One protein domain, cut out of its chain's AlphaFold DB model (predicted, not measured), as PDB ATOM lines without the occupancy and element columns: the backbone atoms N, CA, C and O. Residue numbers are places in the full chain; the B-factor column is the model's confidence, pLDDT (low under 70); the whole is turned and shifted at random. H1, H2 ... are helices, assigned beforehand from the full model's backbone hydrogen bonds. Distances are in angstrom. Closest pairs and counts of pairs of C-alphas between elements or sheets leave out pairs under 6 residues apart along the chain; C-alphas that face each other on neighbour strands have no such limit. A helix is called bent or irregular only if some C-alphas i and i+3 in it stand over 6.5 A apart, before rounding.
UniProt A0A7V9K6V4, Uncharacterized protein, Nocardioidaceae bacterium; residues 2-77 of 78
ATOM      1  N   ALA A   2      48.577  62.636 110.832       90.94
ATOM      2  CA  ALA A   2      48.812  61.466 111.691       90.94
ATOM      3  C   ALA A   2      47.594  61.067 112.548       90.94
ATOM      4  O   ALA A   2      47.224  59.900 112.583       90.94
ATOM      5  N   THR A   3      46.904  62.038 113.153       94.12
ATOM      6  CA  THR A   3      45.701  61.785 113.962       94.12
ATOM      7  C   THR A   3      44.566  61.149 113.160       94.12
ATOM      8  O   THR A   3      43.935  60.215 113.633       94.12
ATOM      9  N   ALA A   4      44.321  61.610 111.929       92.50
ATOM     10  CA  ALA A   4      43.265  61.056 111.083       92.50
ATOM     11  C   ALA A   4      43.570  59.607 110.673       92.50
ATOM     12  O   ALA A   4      42.686  58.756 110.708       92.50
ATOM     13  N   LEU A   5      44.836  59.313 110.356       95.06
ATOM     14  CA  LEU A   5      45.291  57.953 110.059       95.06
ATOM     15  C   LEU A   5      45.195  57.044 111.284       95.06
ATOM     16  O   LEU A   5      44.774  55.899 111.163       95.06
ATOM     17  N   PHE A   6      45.538  57.561 112.463       95.56
ATOM     18  CA  PHE A   6      45.397  56.830 113.715       95.56
ATOM     19  C   PHE A   6      43.932  56.486 114.000       95.56
ATOM     20  O   PHE A   6      43.612  55.326 114.243       95.56
ATOM     21  N   VAL A   7      43.026  57.463 113.897       94.62
ATOM     22  CA  VAL A   7      41.583  57.234 114.074       94.62
ATOM     23  C   VAL A   7      41.074  56.202 113.070       94.62
ATOM     24  O   VAL A   7      40.367  55.274 113.454       94.62
ATOM     25  N   LEU A   8      41.478  56.311 111.802       94.38
ATOM     26  CA  LEU A   8      41.119  55.336 110.775       94.38
ATOM     27  C   LEU A   8      41.615  53.928 111.134       94.38
ATOM     28  O   LEU A   8      40.845  52.973 111.054       94.38
ATOM     29  N   ALA A   9      42.866  53.795 111.576       94.88
ATOM     30  CA  ALA A   9      43.439  52.516 111.988       94.88
ATOM     31  C   ALA A   9      42.677  51.900 113.173       94.88
ATOM     32  O   ALA A   9      42.377  50.709 113.154       94.88
ATOM     33  N   VAL A  10      42.302  52.711 114.166       95.12
ATOM     34  CA  VAL A  10      41.499  52.272 115.320       95.12
ATOM     35  C   VAL A  10      40.116  51.784 114.882       95.12
ATOM     36  O   VAL A  10      39.669  50.723 115.318       95.12
ATOM     37  N   VAL A  11      39.444  52.512 113.986       95.50
ATOM     38  CA  VAL A  11      38.135  52.103 113.447       95.50
ATOM     39  C   VAL A  11      38.245  50.776 112.696       95.50
ATOM     40  O   VAL A  11      37.446  49.869 112.933       95.50
ATOM     41  N   VAL A  12      39.254  50.628 111.833       94.38
ATOM     42  CA  VAL A  12      39.499  49.387 111.081       94.38
ATOM     43  C   VAL A  12      39.809  48.223 112.023       94.38
ATOM     44  O   VAL A  12      39.279  47.127 111.830       94.38
ATOM     45  N   PHE A  13      40.605  48.454 113.069       94.69
ATOM     46  CA  PHE A  13      40.906  47.451 114.088       94.69
ATOM     47  C   PHE A  13      39.630  46.938 114.765       94.69
ATOM     48  O   PHE A  13      39.369  45.732 114.760       94.69
ATOM     49  N   PHE A  14      38.783  47.832 115.283       94.56
ATOM     50  CA  PHE A  14      37.532  47.412 115.912       94.56
ATOM     51  C   PHE A  14      36.570  46.757 114.918       94.56
ATOM     52  O   PHE A  14      35.891  45.797 115.279       94.56
ATOM     53  N   ALA A  15      36.530  47.207 113.661       93.62
ATOM     54  CA  ALA A  15      35.728  46.557 112.630       93.62
ATOM     55  C   ALA A  15      36.191  45.114 112.366       93.62
ATOM     56  O   ALA A  15      35.363  44.210 112.225       93.62
ATOM     57  N   ALA A  16      37.501  44.863 112.367       91.56
ATOM     58  CA  ALA A  16      38.052  43.518 112.242       91.56
ATOM     59  C   ALA A  16      37.675  42.625 113.439       91.56
ATOM     60  O   ALA A  16      37.259  41.480 113.239       91.56
ATOM     61  N   VAL A  17      37.742  43.157 114.664       92.06
ATOM     62  CA  VAL A  17      37.317  42.452 115.890       92.06
ATOM     63  C   VAL A  17      35.811  42.155 115.873       92.06
ATOM     64  O   VAL A  17      35.385  41.041 116.165       92.06
ATOM     65  N   GLY A  18      34.968  43.114 115.485       89.94
ATOM     66  CA  GLY A  18      33.522  42.886 115.400       89.94
ATOM     67  C   GLY A  18      33.138  41.859 114.335       89.94
ATOM     68  O   GLY A  18      32.234  41.044 114.546       89.94
ATOM     69  N   ARG A  19      33.867  41.839 113.215       91.19
ATOM     70  CA  ARG A  19      33.718  40.826 112.167       91.19
ATOM     71  C   ARG A  19      34.140  39.439 112.650       91.19
ATOM     72  O   ARG A  19      33.472  38.459 112.316       91.19
ATOM     73  N   SER A  20      35.233  39.331 113.409       89.00
ATOM     74  CA  SER A  20      35.729  38.038 113.896       89.00
ATOM     75  C   SER A  20      34.761  37.378 114.881       89.00
ATOM     76  O   SER A  20      34.629  36.156 114.855       89.00
ATOM     77  N   ALA A  21      33.996  38.178 115.630       86.44
ATOM     78  CA  ALA A  21      32.917  37.709 116.499       86.44
ATOM     79  C   ALA A  21      31.733  37.060 115.745       86.44
ATOM     80  O   ALA A  21      30.888  36.425 116.369       86.44
ATOM     81  N   SER A  22      31.650  37.206 114.416       84.19
ATOM     82  CA  SER A  22      30.603  36.581 113.591       84.19
ATOM     83  C   SER A  22      31.103  35.256 112.988       84.19
ATOM     84  O   SER A  22      32.261  35.210 112.544       84.19
ATOM     85  N   PRO A  23      30.276  34.193 112.902       84.75
ATOM     86  CA  PRO A  23      30.644  32.934 112.247       84.75
ATOM     87  C   PRO A  23      31.070  33.146 110.791       84.75
ATOM     88  O   PRO A  23      30.462  33.939 110.078       84.75
ATOM     89  N   ALA A  24      32.086  32.415 110.313       85.06
ATOM     90  CA  ALA A  24      32.653  32.623 108.973       85.06
ATOM     91  C   ALA A  24      31.611  32.544 107.838       85.06
ATOM     92  O   ALA A  24      31.691  33.320 106.890       85.06
ATOM     93  N   LYS A  25      30.608  31.670 107.989       85.44
ATOM     94  CA  LYS A  25      29.482  31.479 107.058       85.44
ATOM     95  C   LYS A  25      28.545  32.690 106.922       85.44
ATOM     96  O   LYS A  25      27.844  32.795 105.927       85.44
ATOM     97  N   GLU A  26      28.542  33.599 107.896       83.19
ATOM     98  CA  GLU A  26      27.672  34.787 107.947       83.19
ATOM     99  C   GLU A  26      28.431  36.086 107.621       83.19
ATOM    100  O   GLU A  26      27.853  37.171 107.586       83.19
ATOM    101  N   ARG A  27      29.748  36.011 107.383       87.94
ATOM    102  CA  ARG A  27      30.574  37.196 107.129       87.94
ATOM    103  C   ARG A  27      30.405  37.681 105.689       87.94
ATOM    104  O   ARG A  27      30.904  37.049 104.761       87.94
ATOM    105  N   MET A  28      29.830  38.872 105.504       87.06
ATOM    106  CA  MET A  28      29.797  39.535 104.189       87.06
ATOM    107  C   MET A  28      31.208  39.743 103.610       87.06
ATOM    108  O   MET A  28      32.138  40.006 104.374       87.06
ATOM    109  N   PRO A  29      31.417  39.671 102.289       89.81
ATOM    110  CA  PRO A  29      32.708  39.982 101.673       89.81
ATOM    111  C   PRO A  29      33.179  41.412 101.991       89.81
ATOM    112  O   PRO A  29      32.389  42.345 101.942       89.81
ATOM    113  N   LEU A  30      34.477  41.615 102.255       87.94
ATOM    114  CA  LEU A  30      35.021  42.960 102.540       87.94
ATOM    115  C   LEU A  30      34.820  43.933 101.368       87.94
ATOM    116  O   LEU A  30      34.557  45.108 101.567       87.94
ATOM    117  N   ARG A  31      34.899  43.427 100.133       89.44
ATOM    118  CA  ARG A  31      34.689  44.210  98.906       89.44
ATOM    119  C   ARG A  31      33.270  44.761  98.739       89.44
ATOM    120  O   ARG A  31      33.079  45.665  97.943       89.44
ATOM    121  N   SER A  32      32.287  44.199  99.444       92.69
ATOM    122  CA  SER A  32      30.903  44.684  99.432       92.69
ATOM    123  C   SER A  32      30.577  45.535 100.656       92.69
ATOM    124  O   SER A  32      29.410  45.838 100.877       92.69
ATOM    125  N   TRP A  33      31.571  45.860 101.488       92.69
ATOM    126  CA  TRP A  33      31.359  46.692 102.662       92.69
ATOM    127  C   TRP A  33      31.144  48.143 102.263       92.69
ATOM    128  O   TRP A  33      31.960  48.762 101.583       92.69
ATOM    129  N   THR A  34      30.052  48.689 102.764       94.88
ATOM    130  CA  THR A  34      29.806  50.121 102.820       94.88
ATOM    131  C   THR A  34      30.487  50.724 104.051       94.88
ATOM    132  O   THR A  34      30.907  50.019 104.974       94.88
ATOM    133  N   LEU A  35      30.554  52.057 104.115       93.56
ATOM    134  CA  LEU A  35      31.004  52.752 105.325       93.56
ATOM    135  C   LEU A  35      30.120  52.411 106.541       93.56
ATOM    136  O   LEU A  35      30.624  52.309 107.658       93.56
ATOM    137  N   GLY A  36      28.822  52.176 106.318       93.12
ATOM    138  CA  GLY A  36      27.893  51.725 107.353       93.12
ATOM    139  C   GLY A  36      28.309  50.382 107.949       93.12
ATOM    140  O   GLY A  36      28.396  50.258 109.167       93.12
ATOM    141  N   ASP A  37      28.685  49.416 107.106       92.81
ATOM    142  CA  ASP A  37      29.141  48.095 107.558       92.81
ATOM    143  C   ASP A  37      30.412  48.182 108.405       92.81
ATOM    144  O   ASP A  37      30.541  47.477 109.411       92.81
ATOM    145  N   VAL A  38      31.341  49.069 108.033       93.75
ATOM    146  CA  VAL A  38      32.563  49.326 108.809       93.75
ATOM    147  C   VAL A  38      32.208  49.843 110.200       93.75
ATOM    148  O   VAL A  38      32.697  49.304 111.192       93.75
ATOM    149  N   LEU A  39      31.326  50.841 110.293       94.56
ATOM    150  CA  LEU A  39      30.909  51.424 111.569       94.56
ATOM    151  C   LEU A  39      30.119  50.429 112.429       94.56
ATOM    152  O   LEU A  39      30.361  50.334 113.633       94.56
ATOM    153  N   THR A  40      29.227  49.636 111.831       92.88
ATOM    154  CA  THR A  40      28.475  48.589 112.536       92.88
ATOM    155  C   THR A  40      29.408  47.525 113.109       92.88
ATOM    156  O   THR A  40      29.283  47.156 114.280       92.88
ATOM    157  N   ASN A  41      30.375  47.052 112.318       93.50
ATOM    158  CA  ASN A  41      31.365  46.096 112.805       93.50
ATOM    159  C   ASN A  41      32.282  46.731 113.860       93.50
ATOM    160  O   ASN A  41      32.578  46.082 114.858       93.50
ATOM    161  N   ALA A  42      32.680  47.997 113.709       93.69
ATOM    162  CA  ALA A  42      33.489  48.697 114.706       93.69
ATOM    163  C   ALA A  42      32.757  48.820 116.050       93.69
ATOM    164  O   ALA A  42      33.317  48.485 117.093       93.69
ATOM    165  N   ALA A  43      31.475  49.194 116.037       93.00
ATOM    166  CA  ALA A  43      30.645  49.237 117.240       93.00
ATOM    167  C   ALA A  43      30.518  47.854 117.901       93.00
ATOM    168  O   ALA A  43      30.589  47.739 119.127       93.00
ATOM    169  N   ARG A  44      30.369  46.787 117.104       90.81
ATOM    170  CA  ARG A  44      30.362  45.408 117.613       90.81
ATOM    171  C   ARG A  44      31.704  45.041 118.255       90.81
ATOM    172  O   ARG A  44      31.701  44.509 119.361       90.81
ATOM    173  N   GLY A  45      32.832  45.359 117.618       90.94
ATOM    174  CA  GLY A  45      34.167  45.103 118.168       90.94
ATOM    175  C   GLY A  45      34.434  45.862 119.468       90.94
ATOM    176  O   GLY A  45      34.980  45.291 120.411       90.94
ATOM    177  N   LEU A  46      33.973  47.112 119.560       91.44
ATOM    178  CA  LEU A  46      34.067  47.907 120.782       91.44
ATOM    179  C   LEU A  46      33.261  47.284 121.931       91.44
ATOM    180  O   LEU A  46      33.763  47.212 123.048       91.44
ATOM    181  N   ARG A  47      32.048  46.775 121.670       88.81
ATOM    182  CA  ARG A  47      31.240  46.067 122.685       88.81
ATOM    183  C   ARG A  47      31.911  44.788 123.178       88.81
ATOM    184  O   ARG A  47      31.893  44.531 124.376       88.81
ATOM    185  N   VAL A  48      32.523  44.012 122.278       84.88
ATOM    186  CA  VAL A  48      33.304  42.822 122.657       84.88
ATOM    187  C   VAL A  48      34.452  43.223 123.585       84.88
ATOM    188  O   VAL A  48      34.612  42.642 124.656       84.88
ATOM    189  N   HIS A  49      35.202  44.266 123.229       83.31
ATOM    190  CA  HIS A  49      36.310  44.747 124.050       83.31
ATOM    191  C   HIS A  49      35.847  45.297 125.411       83.31
ATOM    192  O   HIS A  49      36.433  44.971 126.440       83.31
ATOM    193  N   ALA A  50      34.751  46.058 125.440       81.69
ATOM    194  CA  ALA A  50      34.155  46.561 126.675       81.69
ATOM    195  C   ALA A  50      33.650  45.431 127.586       81.69
ATOM    196  O   ALA A  50      33.762  45.528 128.801       81.69
ATOM    197  N   SER A  51      33.128  44.340 127.014       77.31
ATOM    198  CA  SER A  51      32.699  43.175 127.798       77.31
ATOM    199  C   SER A  51      33.868  42.412 128.425       77.31
ATOM    200  O   SER A  51      33.714  41.841 129.500       77.31
ATOM    201  N   LEU A  52      35.042  42.443 127.783       72.25
ATOM    202  CA  LEU A  52      36.283  41.881 128.323       72.25
ATOM    203  C   LEU A  52      36.876  42.774 129.419       72.25
ATOM    204  O   LEU A  52      37.464  42.271 130.373       72.25
ATOM    205  N   TRP A  53      36.693  44.090 129.313       65.69
ATOM    206  CA  TRP A  53      37.059  45.035 130.362       65.69
ATOM    207  C   TRP A  53      35.917  45.203 131.370       65.69
ATOM    208  O   TRP A  53      35.319  46.267 131.509       65.69
ATOM    209  N   GLN A  54      35.635  44.153 132.135       65.50
ATOM    210  CA  GLN A  54      34.879  44.306 133.375       65.50
ATOM    211  C   GLN A  54      35.856  44.719 134.482       65.50
ATOM    212  O   GLN A  54      36.754  43.941 134.812       65.50
ATOM    213  N   PRO A  55      35.746  45.932 135.058       60.84
ATOM    214  CA  PRO A  55      36.552  46.277 136.219       60.84
ATOM    215  C   PRO A  55      36.227  45.285 137.347       60.84
ATOM    216  O   PRO A  55      35.041  45.005 137.568       60.84
ATOM    217  N   PRO A  56      37.232  44.743 138.059       56.03
ATOM    218  CA  PRO A  56      36.991  43.835 139.171       56.03
ATOM    219  C   PRO A  56      36.151  44.577 140.215       56.03
ATOM    220  O   PRO A  56      36.618  45.508 140.862       56.03
ATOM    221  N   GLY A  57      34.868  44.216 140.304       60.41
ATOM    222  CA  GLY A  57      33.895  44.827 141.208       60.41
ATOM    223  C   GLY A  57      32.764  45.629 140.557       60.41
ATOM    224  O   GLY A  57      31.795  45.896 141.245       60.41
ATOM    225  N   GLY A  58      32.780  45.975 139.267       63.22
ATOM    226  CA  GLY A  58      31.788  46.916 138.705       63.22
ATOM    227  C   GLY A  58      30.311  46.512 138.871       63.22
ATOM    228  O   GLY A  58      29.482  47.327 139.269       63.22
ATOM    229  N   THR A  59      29.976  45.249 138.611       67.75
ATOM    230  CA  THR A  59      28.599  44.731 138.725       67.75
ATOM    231  C   THR A  59      28.320  44.113 140.096       67.75
ATOM    232  O   THR A  59      27.293  44.400 140.703       67.75
ATOM    233  N   LEU A  60      29.270  43.346 140.638       66.31
ATOM    234  CA  LEU A  60      29.132  42.683 141.941       66.31
ATOM    235  C   LEU A  60      29.150  43.662 143.126       66.31
ATOM    236  O   LEU A  60      28.400  43.480 144.080       66.31
ATOM    237  N   TRP A  61      29.969  44.718 143.082       66.44
ATOM    238  CA  TRP A  61      30.004  45.741 144.136       66.44
ATOM    239  C   TRP A  61      28.717  46.567 144.123       66.44
ATOM    240  O   TRP A  61      28.134  46.803 145.177       66.44
ATOM    241  N   ALA A  62      28.226  46.946 142.939       72.56
ATOM    242  CA  ALA A  62      26.962  47.665 142.803       72.56
ATOM    243  C   ALA A  62      25.773  46.844 143.339       72.56
ATOM    244  O   ALA A  62      24.966  47.373 144.105       72.56
ATOM    245  N   GLU A  63      25.705  45.548 143.019       74.81
ATOM    246  CA  GLU A  63      24.687  44.645 143.571       74.81
ATOM    247  C   GLU A  63      24.824  44.456 145.087       74.81
ATOM    248  O   GLU A  63      23.826  44.506 145.805       74.81
ATOM    249  N   HIS A  64      26.047  44.289 145.599       79.06
ATOM    250  CA  HIS A  64      26.290  44.130 147.032       79.06
ATOM    251  C   HIS A  64      25.879  45.380 147.825       79.06
ATOM    252  O   HIS A  64      25.209  45.273 148.850       79.06
ATOM    253  N   HIS A  65      26.192  46.579 147.324       77.94
ATOM    254  CA  HIS A  65      25.762  47.836 147.947       77.94
ATOM    255  C   HIS A  65      24.253  48.049 147.872       77.94
ATOM    256  O   HIS A  65      23.664  48.550 148.830       77.94
ATOM    257  N   ALA A  66      23.610  47.656 146.770       82.19
ATOM    258  CA  ALA A  66      22.156  47.712 146.658       82.19
ATOM    259  C   ALA A  66      21.477  46.797 147.692       82.19
ATOM    260  O   ALA A  66      20.543  47.232 148.369       82.19
ATOM    261  N   ARG A  67      21.991  45.572 147.881       83.06
ATOM    262  CA  ARG A  67      21.502  44.640 148.912       83.06
ATOM    263  C   ARG A  67      21.713  45.181 150.323       83.06
ATOM    264  O   ARG A  67      20.761  45.227 151.094       83.06
ATOM    265  N   GLN A  68      22.904  45.693 150.631       85.06
ATOM    266  CA  GLN A  68      23.185  46.266 151.952       85.06
ATOM    267  C   GLN A  68      22.306  47.481 152.281       85.06
ATOM    268  O   GLN A  68      21.904  47.658 153.428       85.06
ATOM    269  N   ARG A  69      21.987  48.336 151.300       83.75
ATOM    270  CA  ARG A  69      21.054  49.458 151.515       83.75
ATOM    271  C   ARG A  69      19.636  48.970 151.797       83.75
ATOM    272  O   ARG A  69      18.996  49.512 152.694       83.75
ATOM    273  N   ALA A  70      19.169  47.958 151.068       85.06
ATOM    274  CA  ALA A  70      17.852  47.369 151.286       85.06
ATOM    275  C   ALA A  70      17.740  46.714 152.674       85.06
ATOM    276  O   ALA A  70      16.715  46.852 153.336       85.06
ATOM    277  N   GLU A  71      18.803  46.058 153.143       86.94
ATOM    278  CA  GLU A  71      18.867  45.487 154.492       86.94
ATOM    279  C   GLU A  71      18.847  46.574 155.572       86.94
ATOM    280  O   GLU A  71      18.015  46.509 156.471       86.94
ATOM    281  N   ARG A  72      19.661  47.633 155.444       84.06
ATOM    282  CA  ARG A  72      19.641  48.760 156.399       84.06
ATOM    283  C   ARG A  72      18.277  49.437 156.491       84.06
ATOM    284  O   ARG A  72      17.878  49.839 157.575       84.06
ATOM    285  N   GLN A  73      17.579  49.586 155.367       82.62
ATOM    286  CA  GLN A  73      16.241  50.180 155.352       82.62
ATOM    287  C   GLN A  73      15.207  49.302 156.061       82.62
ATOM    288  O   GLN A  73      14.314  49.843 156.701       82.62
ATOM    289  N   ARG A  74      15.340  47.972 155.989       80.75
ATOM    290  CA  ARG A  74      14.484  47.051 156.747       80.75
ATOM    291  C   ARG A  74      14.775  47.117 158.244       80.75
ATOM    292  O   ARG A  74      13.846  47.274 159.014       80.75
ATOM    293  N   SER A  75      16.049  47.092 158.638       77.50
ATOM    294  CA  SER A  75      16.449  47.141 160.054       77.50
ATOM    295  C   SER A  75      16.194  48.488 160.740       77.50
ATOM    296  O   SER A  75      16.219  48.549 161.960       77.50
ATOM    297  N   ALA A  76      16.019  49.572 159.982       76.62
ATOM    298  CA  ALA A  76      15.706  50.900 160.517       76.62
ATOM    299  C   ALA A  76      14.195  51.199 160.576       76.62
ATOM    300  O   ALA A  76      13.812  52.258 161.068       76.62
ATOM    301  N   GLY A  77      13.360  50.320 160.010       74.81
ATOM    302  CA  GLY A  77      11.898  50.439 160.009       74.81
ATOM    303  C   GLY A  77      11.184  49.501 160.990       74.81
ATOM    304  O   GLY A  77       9.959  49.577 161.077       74.81
TER     305      GLY A  77
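Overview. This is residues 2 to 77 of the 78 residues of an uncharacterized protein of Nocardioidaceae bacterium (UniProt A0A7V9K6V4). Two helices, H1 and H2, cross at about a right angle, and a third, H3, sticks out beyond the far end of H2 as an arm that touches neither. H1 crosses H2 with its second part, while its first residues, 2 to 9, stick out on their own; a loop of residues 21 to 34 leads from the end of H1 back to the start of H2. The printed part has 76 residues with three named helices, H1, H2 and H3 in that order, and no named strand; the class is all helix. The whole is extended, with a radius of gyration of the C-alphas of 20.3 A, and its C-alphas span 65 by 36 by 19 A, a flat outline whose length is made with the arm H3.

Arrangement. H1, residues 2 to 20, touches H2, residues 35 to 52, with 38 pairs of C-alphas within 8 A. H1 touches H2 with its residues 11 to 19 alone. The closest C-alphas of the two are those of Gly 18 and Gly 45, 3.6 A apart. Their lines are about perpendicular, at 75 degrees, and their centres are 9.8 A apart. H3, residues 58 to 75, is apart from H1, and H2 and H3 are apart too, though they follow each other in the chain. In H1 and H2 every O i to N i+4 pair is within hydrogen-bond range; in H3 13 of 14 are.

Along the chain. H1 begins at C-alpha 2, at (48.812, 61.466, 111.691), and measures 26.9 A from first to last C-alpha. H2, residues 35 to 52, measures 26.0 A and begins at C-alpha 35, at (31.004, 52.752, 105.325). H3, residues 58 to 75, measures 26.3 A and ends at C-alpha 75, at (16.449, 47.141, 160.054). No helix is bent or irregular.

Size, cuts and confidence. The two C-alphas farthest apart are those of Arg 31 and Gly 77, 65.5 A, and the first and last printed C-alphas, Ala 2 and Gly 77, are 61.8 A apart. The printed part has no cut. The link from H1 to H2 is long, with 14 residues, and the link from H2 to H3 is tight, with 5. Residues 2 to 9 of H1 stand free, and so do residues 31 to 36 and residues 50 to 77, of which 50 to 52 belong to H2 and 58 to 75 to H3. The mean pLDDT of the printed part is 85.1; residues 53 to 61 are under 70.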